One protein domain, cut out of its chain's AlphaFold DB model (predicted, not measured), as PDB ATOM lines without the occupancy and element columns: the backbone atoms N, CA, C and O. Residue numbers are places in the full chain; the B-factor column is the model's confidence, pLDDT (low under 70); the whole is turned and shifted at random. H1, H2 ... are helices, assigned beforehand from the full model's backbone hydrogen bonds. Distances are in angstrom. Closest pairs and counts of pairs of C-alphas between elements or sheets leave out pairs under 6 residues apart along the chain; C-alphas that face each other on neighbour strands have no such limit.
ATOM      1  N   THR A  24      -9.547  -8.058  -3.460       92.62
ATOM      2  CA  THR A  24     -10.267  -6.853  -3.909       92.62
ATOM      3  C   THR A  24      -9.361  -5.703  -4.331       92.62
ATOM      4  O   THR A  24      -9.856  -4.695  -4.827       92.62
ATOM      5  N   LEU A  25      -8.048  -5.824  -4.124       94.31
ATOM      6  CA  LEU A  25      -7.087  -4.815  -4.552       94.31
ATOM      7  C   LEU A  25      -7.212  -4.573  -6.064       94.31
ATOM      8  O   LEU A  25      -7.406  -5.517  -6.834       94.31
ATOM      9  N   SER A  26      -7.102  -3.316  -6.493       92.88
ATOM     10  CA  SER A  26      -7.179  -2.958  -7.910       92.88
ATOM     11  C   SER A  26      -6.027  -3.610  -8.672       92.88
ATOM     12  O   SER A  26      -4.861  -3.271  -8.464       92.88
ATOM     13  N   LYS A  27      -6.354  -4.559  -9.548       92.44
ATOM     14  CA  LYS A  27      -5.383  -5.276 -10.378       92.44
ATOM     15  C   LYS A  27      -5.360  -4.672 -11.774       92.44
ATOM     16  O   LYS A  27      -6.412  -4.421 -12.350       92.44
ATOM     17  N   HIS A  28      -4.161  -4.504 -12.319       87.19
ATOM     18  CA  HIS A  28      -3.959  -4.033 -13.691       87.19
ATOM     19  C   HIS A  28      -4.538  -5.006 -14.734       87.19
ATOM     20  O   HIS A  28      -5.091  -4.590 -15.745       87.19
ATOM     21  N   ASP A  29      -4.492  -6.307 -14.438       86.06
ATOM     22  CA  ASP A  29      -4.984  -7.369 -15.324       86.06
ATOM     23  C   ASP A  29      -6.481  -7.675 -15.134       86.06
ATOM     24  O   ASP A  29      -6.964  -8.743 -15.513       86.06
ATOM     25  N   ALA A  30      -7.233  -6.775 -14.497       86.06
ATOM     26  CA  ALA A  30      -8.664  -6.963 -14.313       86.06
ATOM     27  C   ALA A  30      -9.399  -6.849 -15.660       86.06
ATOM     28  O   ALA A  30      -9.386  -5.806 -16.313       86.06
ATOM     29  N   THR A  31     -10.080  -7.924 -16.058       89.00
ATOM     30  CA  THR A  31     -10.984  -7.942 -17.214       89.00
ATOM     31  C   THR A  31     -12.443  -7.856 -16.752       89.00
ATOM     32  O   THR A  31     -12.767  -8.355 -15.672       89.00
ATOM     33  N   PRO A  32     -13.353  -7.261 -17.549       89.12
ATOM     34  CA  PRO A  32     -14.769  -7.151 -17.176       89.12
ATOM     35  C   PRO A  32     -15.455  -8.519 -17.068       89.12
ATOM     36  O   PRO A  32     -16.322  -8.717 -16.223       89.12
ATOM     37  N   TYR A  33     -15.034  -9.473 -17.900       89.31
ATOM     38  CA  TYR A  33     -15.458 -10.866 -17.847       89.31
ATOM     39  C   TYR A  33     -14.219 -11.755 -17.788       89.31
ATOM     40  O   TYR A  33     -13.265 -11.564 -18.548       89.31
ATOM     41  N   THR A  34     -14.207 -12.713 -16.862       87.38
ATOM     42  CA  THR A  34     -13.078 -13.628 -16.692       87.38
ATOM     43  C   THR A  34     -13.211 -14.813 -17.639       87.38
ATOM     44  O   THR A  34     -14.174 -15.574 -17.572       87.38
ATOM     45  N   THR A  35     -12.210 -14.996 -18.494       86.50
ATOM     46  CA  THR A  35     -12.081 -16.150 -19.388       86.50
ATOM     47  C   THR A  35     -10.987 -17.077 -18.878       86.50
ATOM     48  O   THR A  35      -9.884 -16.625 -18.557       86.50
ATOM     49  N   GLN A  36     -11.266 -18.379 -18.815       86.19
ATOM     50  CA  GLN A  36     -10.239 -19.369 -18.500       86.19
ATOM     51  C   GLN A  36      -9.243 -19.473 -19.658       86.19
ATOM     52  O   GLN A  36      -9.627 -19.447 -20.826       86.19
ATOM     53  N   LYS A  37      -7.957 -19.578 -19.321       84.06
ATOM     54  CA  LYS A  37      -6.895 -19.783 -20.309       84.06
ATOM     55  C   LYS A  37      -7.042 -21.176 -20.919       84.06
ATOM     56  O   LYS A  37      -7.303 -22.134 -20.196       84.06
ATOM     57  N   LEU A  38      -6.853 -21.270 -22.234       85.12
ATOM     58  CA  LEU A  38      -6.822 -22.547 -22.948       85.12
ATOM     59  C   LEU A  38      -5.584 -23.386 -22.574       85.12
ATOM     60  O   LEU A  38      -4.729 -22.977 -21.788       85.12
ATOM     61  N   GLU A  39      -5.472 -24.598 -23.095       85.19
ATOM     62  CA  GLU A  39      -4.304 -25.427 -22.799       85.19
ATOM     63  C   GLU A  39      -3.032 -24.830 -23.430       85.19
ATOM     64  O   GLU A  39      -3.072 -24.182 -24.480       85.19
ATOM     65  N   ALA A  40      -1.889 -24.987 -22.760       89.12
ATOM     66  CA  ALA A  40      -0.585 -24.634 -23.310       89.12
ATOM     67  C   ALA A  40       0.081 -25.883 -23.914       89.12
ATOM     68  O   ALA A  40      -0.094 -26.977 -23.381       89.12
ATOM     69  N   PRO A  41       0.876 -25.748 -24.989       91.31
ATOM     70  CA  PRO A  41       1.553 -26.886 -25.599       91.31
ATOM     71  C   PRO A  41       2.520 -27.545 -24.611       91.31
ATOM     72  O   PRO A  41       3.403 -26.894 -24.048       91.31
ATOM     73  N   MET A  42       2.370 -28.858 -24.432       91.81
ATOM     74  CA  MET A  42       3.197 -29.665 -23.534       91.81
ATOM     75  C   MET A  42       4.149 -30.556 -24.329       91.81
ATOM     76  O   MET A  42       3.917 -30.864 -25.495       91.81
ATOM     77  N   TYR A  43       5.249 -30.971 -23.704       94.88
ATOM     78  CA  TYR A  43       6.179 -31.918 -24.312       94.88
ATOM     79  C   TYR A  43       5.569 -33.328 -24.341       94.88
ATOM     80  O   TYR A  43       5.157 -33.837 -23.301       94.88
ATOM     81  N   ARG A  44       5.499 -33.943 -25.528       92.56
ATOM     82  CA  ARG A  44       4.891 -35.263 -25.782       92.56
ATOM     83  C   ARG A  44       5.914 -36.382 -26.009       92.56
ATOM     84  O   ARG A  44       5.528 -37.524 -26.209       92.56
ATOM     85  N   GLY A  45       7.208 -36.077 -25.929       94.12
ATOM     86  CA  GLY A  45       8.295 -37.042 -26.114       94.12
ATOM     87  C   GLY A  45       9.285 -36.607 -27.189       94.12
ATOM     88  O   GLY A  45       9.115 -35.566 -27.824       94.12
ATOM     89  N   MET A  46      10.343 -37.398 -27.376       92.81
ATOM     90  CA  MET A  46      11.448 -37.066 -28.284       92.81
ATOM     91  C   MET A  46      11.004 -36.993 -29.748       92.81
ATOM     92  O   MET A  46      11.384 -36.055 -30.442       92.81
ATOM     93  N   ASP A  47      10.140 -37.915 -30.178       93.00
ATOM     94  CA  ASP A  47       9.677 -37.993 -31.568       93.00
ATOM     95  C   ASP A  47       8.634 -36.918 -31.910       93.00
ATOM     96  O   ASP A  47       8.526 -36.475 -33.054       93.00
ATOM     97  N   GLU A  48       7.854 -36.474 -30.920       89.06
ATOM     98  CA  GLU A  48       6.740 -35.547 -31.137       89.06
ATOM     99  C   GLU A  48       7.029 -34.103 -30.717       89.06
ATOM    100  O   GLU A  48       6.360 -33.189 -31.202       89.06
ATOM    101  N   GLY A  49       8.011 -33.867 -29.850       93.75
ATOM    102  CA  GLY A  49       8.348 -32.530 -29.368       93.75
ATOM    103  C   GLY A  49       7.246 -31.908 -28.502       93.75
ATOM    104  O   GLY A  49       6.577 -32.594 -27.730       93.75
ATOM    105  N   ARG A  50       7.080 -30.578 -28.571       92.31
ATOM    106  CA  ARG A  50       6.024 -29.850 -27.841       92.31
ATOM    107  C   ARG A  50       4.787 -29.670 -28.711       92.31
ATOM    108  O   ARG A  50       4.871 -29.028 -29.754       92.31
ATOM    109  N   LYS A  51       3.652 -30.196 -28.252       92.69
ATOM    110  CA  LYS A  51       2.369 -30.167 -28.955       92.69
ATOM    111  C   LYS A  51       1.215 -29.971 -27.973       92.69
ATOM    112  O   LYS A  51       1.168 -30.593 -26.906       92.69
ATOM    113  N   GLY A  52       0.285 -29.100 -28.343       89.12
ATOM    114  CA  GLY A  52      -1.015 -28.956 -27.704       89.12
ATOM    115  C   GLY A  52      -1.846 -30.224 -27.865       89.12
ATOM    116  O   GLY A  52      -1.638 -31.009 -28.790       89.12
ATOM    117  N   TRP A  53      -2.747 -30.462 -26.919       84.81
ATOM    118  CA  TRP A  53      -3.548 -31.684 -26.878       84.81
ATOM    119  C   TRP A  53      -4.643 -31.726 -27.945       84.81
ATOM    120  O   TRP A  53      -4.970 -32.799 -28.440       84.81
ATOM    121  N   LEU A  54      -5.209 -30.568 -28.296       81.62
ATOM    122  CA  LEU A  54      -6.417 -30.495 -29.112       81.62
ATOM    123  C   LEU A  54      -6.133 -30.782 -30.594       81.62
ATOM    124  O   LEU A  54      -6.790 -31.625 -31.199       81.62
ATOM    125  N   MET A  55      -5.175 -30.067 -31.188       83.19
ATOM    126  CA  MET A  55      -4.853 -30.143 -32.618       83.19
ATOM    127  C   MET A  55      -3.345 -30.278 -32.882       83.19
ATOM    128  O   MET A  55      -2.902 -30.157 -34.024       83.19
ATOM    129  N   GLY A  56      -2.540 -30.537 -31.847       87.38
ATOM    130  CA  GLY A  56      -1.084 -30.577 -31.976       87.38
ATOM    131  C   GLY A  56      -0.454 -29.193 -32.153       87.38
ATOM    132  O   GLY A  56       0.660 -29.090 -32.662       87.38
ATOM    133  N   GLU A  57      -1.159 -28.130 -31.761       89.31
ATOM    134  CA  GLU A  57      -0.704 -26.752 -31.894       89.31
ATOM    135  C   GLU A  57       0.585 -26.488 -31.105       89.31
ATOM    136  O   GLU A  57       0.771 -26.969 -29.991       89.31
ATOM    137  N   SER A  58       1.495 -25.697 -31.666       89.44
ATOM    138  CA  SER A  58       2.742 -25.302 -30.997       89.44
ATOM    139  C   SER A  58       2.599 -24.025 -30.161       89.44
ATOM    140  O   SER A  58       3.561 -23.597 -29.521       89.44
ATOM    141  N   VAL A  59       1.413 -23.407 -30.159       89.44
ATOM    142  CA  VAL A  59       1.131 -22.114 -29.525       89.44
ATOM    143  C   VAL A  59      -0.159 -22.209 -28.717       89.44
ATOM    144  O   VAL A  59      -1.111 -22.867 -29.115       89.44
ATOM    145  N   HIS A  60      -0.195 -21.510 -27.587       87.56
ATOM    146  CA  HIS A  60      -1.405 -21.340 -26.793       87.56
ATOM    147  C   HIS A  60      -2.392 -20.403 -27.505       87.56
ATOM    148  O   HIS A  60      -2.056 -19.251 -27.784       87.56
ATOM    149  N   LEU A  61      -3.604 -20.881 -27.792       90.06
ATOM    150  CA  LEU A  61      -4.617 -20.127 -28.535       90.06
ATOM    151  C   LEU A  61      -5.162 -18.947 -27.710       90.06
ATOM    152  O   LEU A  61      -5.643 -19.126 -26.595       90.06
ATOM    153  N   HIS A  62      -5.106 -17.745 -28.277       92.69
ATOM    154  CA  HIS A  62      -5.669 -16.511 -27.722       92.69
ATOM    155  C   HIS A  62      -5.949 -15.520 -28.861       92.69
ATOM    156  O   HIS A  62      -5.363 -15.649 -29.937       92.69
ATOM    157  N   TYR A  63      -6.839 -14.547 -28.641       93.44
ATOM    158  CA  TYR A  63      -7.039 -13.435 -29.590       93.44
ATOM    159  C   TYR A  63      -6.313 -12.166 -29.145       93.44
ATOM    160  O   TYR A  63      -5.621 -11.545 -29.943       93.44
ATOM    161  N   SER A  64      -6.457 -11.808 -27.870       91.25
ATOM    162  CA  SER A  64      -5.790 -10.682 -27.207       91.25
ATOM    163  C   SER A  64      -5.154 -11.178 -25.911       91.25
ATOM    164  O   SER A  64      -5.629 -12.162 -25.337       91.25
ATOM    165  N   LYS A  65      -4.073 -10.557 -25.437       89.88
ATOM    166  CA  LYS A  65      -3.393 -11.005 -24.208       89.88
ATOM    167  C   LYS A  65      -3.211  -9.893 -23.190       89.88
ATOM    168  O   LYS A  65      -3.487 -10.111 -22.011       89.88
ATOM    169  N   PHE A  66      -2.733  -8.734 -23.622       90.38
ATOM    170  CA  PHE A  66      -2.444  -7.607 -22.744       90.38
ATOM    171  C   PHE A  66      -3.576  -6.568 -22.762       90.38
ATOM    172  O   PHE A  66      -4.188  -6.334 -23.807       90.38
ATOM    173  N   PRO A  67      -3.838  -5.888 -21.629       88.81
ATOM    174  CA  PRO A  67      -4.929  -4.915 -21.521       88.81
ATOM    175  C   PRO A  67      -4.779  -3.714 -22.469       88.81
ATOM    176  O   PRO A  67      -5.791  -3.112 -22.854       88.81
ATOM    177  N   ASP A  68      -3.548  -3.398 -22.874       91.81
ATOM    178  CA  ASP A  68      -3.210  -2.190 -23.631       91.81
ATOM    179  C   ASP A  68      -2.991  -2.431 -25.133       91.81
ATOM    180  O   ASP A  68      -2.818  -1.473 -25.883       91.81
ATOM    181  N   GLU A  69      -3.041  -3.681 -25.611       92.44
ATOM    182  CA  GLU A  69      -2.820  -4.032 -27.030       92.44
ATOM    183  C   GLU A  69      -3.694  -3.204 -27.984       92.44
ATOM    184  O   GLU A  69      -3.223  -2.643 -28.978       92.44
ATOM    185  N   HIS A  70      -4.982  -3.082 -27.661       89.94
ATOM    186  CA  HIS A  70      -5.927  -2.317 -28.469       89.94
ATOM    187  C   HIS A  70      -5.661  -0.806 -28.411       89.94
ATOM    188  O   HIS A  70      -5.830  -0.116 -29.419       89.94
ATOM    189  N   LEU A  71      -5.218  -0.287 -27.261       92.06
ATOM    190  CA  LEU A  71      -4.885   1.129 -27.108       92.06
ATOM    191  C   LEU A  71      -3.636   1.485 -27.920       92.06
ATOM    192  O   LEU A  71      -3.668   2.444 -28.687       92.06
ATOM    193  N   PHE A  72      -2.568   0.691 -27.806       94.06
ATOM    194  CA  PHE A  72      -1.319   0.940 -28.527       94.06
ATOM    195  C   PHE A  72      -1.472   0.768 -30.038       94.06
ATOM    196  O   PHE A  72      -0.975   1.597 -30.799       94.06
ATOM    197  N   SER A  73      -2.219  -0.243 -30.489       92.75
ATOM    198  CA  SER A  73      -2.509  -0.427 -31.921       92.75
ATOM    199  C   SER A  73      -3.345   0.706 -32.524       92.75
ATOM    200  O   SER A  73      -3.244   0.974 -33.718       92.75
ATOM    201  N   SER A  74      -4.149   1.402 -31.713       93.19
ATOM    202  CA  SER A  74      -5.034   2.489 -32.152       93.19
ATOM    203  C   SER A  74      -4.656   3.849 -31.555       93.19
ATOM    204  O   SER A  74      -5.502   4.739 -31.474       93.19
ATOM    205  N   LEU A  75      -3.392   4.039 -31.157       95.06
ATOM    206  CA  LEU A  75      -2.954   5.195 -30.363       95.06
ATOM    207  C   LEU A  75      -3.249   6.539 -31.045       95.06
ATOM    208  O   LEU A  75      -3.689   7.485 -30.397       95.06
ATOM    209  N   HIS A  76      -3.039   6.629 -32.361       95.25
ATOM    210  CA  HIS A  76      -3.329   7.854 -33.110       95.25
ATOM    211  C   HIS A  76      -4.823   8.202 -33.061       95.25
ATOM    212  O   HIS A  76      -5.179   9.318 -32.699       95.25
ATOM    213  N   ARG A  77      -5.685   7.211 -33.311       94.62
ATOM    214  CA  ARG A  77      -7.151   7.343 -33.271       94.62
ATOM    215  C   ARG A  77      -7.671   7.649 -31.870       94.62
ATOM    216  O   ARG A  77      -8.685   8.319 -31.700       94.62
ATOM    217  N   TRP A  78      -6.976   7.153 -30.849       94.50
ATOM    218  CA  TRP A  78      -7.253   7.512 -29.464       94.50
ATOM    219  C   TRP A  78      -6.957   8.995 -29.214       94.50
ATOM    220  O   TRP A  78      -7.810   9.704 -28.688       94.50
ATOM    221  N   ARG A  79      -5.792   9.486 -29.663       95.56
ATOM    222  CA  ARG A  79      -5.388  10.895 -29.519       95.56
ATOM    223  C   ARG A  79      -6.271  11.861 -30.309       95.56
ATOM    224  O   ARG A  79      -6.497  12.967 -29.836       95.56
ATOM    225  N   THR A  80      -6.763  11.464 -31.483       95.31
ATOM    226  CA  THR A  80      -7.696  12.275 -32.288       95.31
ATOM    227  C   THR A  80      -9.131  12.246 -31.757       95.31
ATOM    228  O   THR A  80      -9.967  13.014 -32.224       95.31
ATOM    229  N   GLY A  81      -9.433  11.390 -30.774       93.88
ATOM    230  CA  GLY A  81     -10.768  11.256 -30.189       93.88
ATOM    231  C   GLY A  81     -11.723  10.350 -30.976       93.88
ATOM    232  O   GLY A  81     -12.858  10.163 -30.554       93.88
ATOM    233  N   GLU A  82     -11.282   9.714 -32.065       93.56
ATOM    234  CA  GLU A  82     -12.110   8.796 -32.869       93.56
ATOM    235  C   GLU A  82     -12.560   7.541 -32.112       93.56
ATOM    236  O   GLU A  82     -13.501   6.859 -32.522       93.56
ATOM    237  N   LEU A  83     -11.864   7.181 -31.030       91.69
ATOM    238  CA  LEU A  83     -12.244   6.039 -30.197       91.69
ATOM    239  C   LEU A  83     -13.348   6.371 -29.181       91.69
ATOM    240  O   LEU A  83     -13.861   5.452 -28.536       91.69
ATOM    241  N   ALA A  84     -13.746   7.640 -29.047       90.19
ATOM    242  CA  ALA A  84     -14.867   8.031 -28.202       90.19
ATOM    243  C   ALA A  84     -16.167   7.407 -28.745       90.19
ATOM    244  O   ALA A  84     -16.597   7.697 -29.856       90.19
ATOM    245  N   GLY A  85     -16.771   6.495 -27.978       91.56
ATOM    246  CA  GLY A  85     -17.967   5.755 -28.404       91.56
ATOM    247  C   GLY A  85     -17.705   4.605 -29.386       91.56
ATOM    248  O   GLY A  85     -18.651   4.051 -29.942       91.56
ATOM    249  N   ASN A  86     -16.446   4.209 -29.605       93.25
ATOM    250  CA  ASN A  86     -16.141   3.096 -30.497       93.25
ATOM    251  C   ASN A  86     -16.535   1.746 -29.867       93.25
ATOM    252  O   ASN A  86     -15.842   1.197 -29.008       93.25
ATOM    253  N   ILE A  87     -17.637   1.183 -30.363       93.69
ATOM    254  CA  ILE A  87     -18.207  -0.086 -29.902       93.69
ATOM    255  C   ILE A  87     -17.289  -1.274 -30.226       93.69
ATOM    256  O   ILE A  87     -17.176  -2.187 -29.412       93.69
ATOM    257  N   SER A  88     -16.590  -1.268 -31.369       89.50
ATOM    258  CA  SER A  88     -15.711  -2.388 -31.738       89.50
ATOM    259  C   SER A  88     -14.533  -2.507 -30.774       89.50
ATOM    260  O   SER A  88     -14.129  -3.613 -30.424       89.50
ATOM    261  N   PHE A  89     -14.018  -1.359 -30.317       91.06
ATOM    262  CA  PHE A  89     -12.962  -1.301 -29.314       91.06
ATOM    263  C   PHE A  89     -13.427  -1.881 -27.980       91.06
ATOM    264  O   PHE A  89     -12.644  -2.541 -27.322       91.06
ATOM    265  N   GLN A  90     -14.682  -1.670 -27.579       90.38
ATOM    266  CA  GLN A  90     -15.203  -2.162 -26.299       90.38
ATOM    267  C   GLN A  90     -15.601  -3.643 -26.353       90.38
ATOM    268  O   GLN A  90     -15.249  -4.404 -25.456       90.38
ATOM    269  N   GLN A  91     -16.309  -4.060 -27.408       92.12
ATOM    270  CA  GLN A  91     -16.866  -5.411 -27.519       92.12
ATOM    271  C   GLN A  91     -15.791  -6.491 -27.654       92.12
ATOM    272  O   GLN A  91     -15.904  -7.545 -27.033       92.12
ATOM    273  N   PHE A  92     -14.749  -6.239 -28.450       91.50
ATOM    274  CA  PHE A  92     -13.748  -7.257 -28.775       91.50
ATOM    275  C   PHE A  92     -12.435  -7.117 -27.993       91.50
ATOM    276  O   PHE A  92     -11.560  -7.960 -28.164       91.50
ATOM    277  N   ARG A  93     -12.311  -6.123 -27.093       90.12
ATOM    278  CA  ARG A  93     -11.070  -5.846 -26.335       90.12
ATOM    279  C   ARG A  93     -10.516  -7.052 -25.590       90.12
ATOM    280  O   ARG A  93      -9.311  -7.233 -25.510       90.12
ATOM    281  N   CYS A  94     -11.411  -7.806 -24.963       89.38
ATOM    282  CA  CYS A  94     -11.072  -8.944 -24.110       89.38
ATOM    283  C   CYS A  94     -11.681 -10.240 -24.651       89.38
ATOM    284  O   CYS A  94     -11.827 -11.208 -23.906       89.38
ATOM    285  N   ALA A  95     -12.089 -10.257 -25.925       91.06
ATOM    286  CA  ALA A  95     -12.637 -11.456 -26.535       91.06
ATOM    287  C   ALA A  95     -11.552 -12.537 -26.588       91.06
ATOM    288  O   ALA A  95     -10.420 -12.270 -26.989       91.06
ATOM    289  N   GLN A  96     -11.909 -13.757 -26.194       92.25
ATOM    290  CA  GLN A  96     -11.041 -14.930 -26.262       92.25
ATOM    291  C   GLN A  96     -11.688 -16.013 -27.122       92.25
ATOM    292  O   GLN A  96     -12.918 -16.038 -27.244       92.25
ATOM    293  N   PRO A  97     -10.884 -16.905 -27.725       89.75
ATOM    294  CA  PRO A  97     -11.419 -18.048 -28.447       89.75
ATOM    295  C   PRO A  97     -12.310 -18.898 -27.530       89.75
ATOM    296  O   PRO A  97     -11.977 -19.091 -26.355       89.75
TER     297      PRO A  97
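Overview. This is residues 24 to 97 of the 314 residues of the protein "30S ribosomal protein S18" of Perkinsela sp. CCAP 1560/4 (UniProt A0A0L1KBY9). This model has little regular structure: a long loop of chain, residues 24 to 68, runs out to a far turn near Asp 47 and folds back to three short helices at the other end. The 74 printed residues hold H1, H2 and H3 in that order, 15 residues in all, with no named strand; the class is all helix. The outline is flat, 53 by 32 by 16 A, and only just extended, close to loose, with a radius of gyration of the C-alphas of 17.0 A.

Along the chain. Start at C-alpha 24, (-10.267, -6.853, -3.909). Residues 42 to 43 pair antiparallel with 50 to 51. Find H1, residues 69 to 73, 6.1 A long, from (-2.820, -4.032, -27.030). H2, residues 75 to 79, spans 6.3 A. H3, residues 87 to 91, spans 6.0 A, ending at (-16.866, -5.411, -27.519).

Arrangement. Look at Leu 71 and Trp 78: their C-alphas, the closest of H1 and H2, are 7.2 A apart, close but not clearly touching. H1 and H3 are likewise close but not clearly touching, closest at the C-alphas of His 70 and Phe 89, 7.2 A. H2 and H3 are apart. In H1, H2 and H3 every O i to N i+4 pair is within hydrogen-bond range.

Size, cuts and confidence. The farthest C-alphas, Asp 47 and Gly 81, are 53.3 A apart. The printed part has no cut; H1 to H2 is a tight link, H2 to H3 short. No printed residue is under 70 in pLDDT.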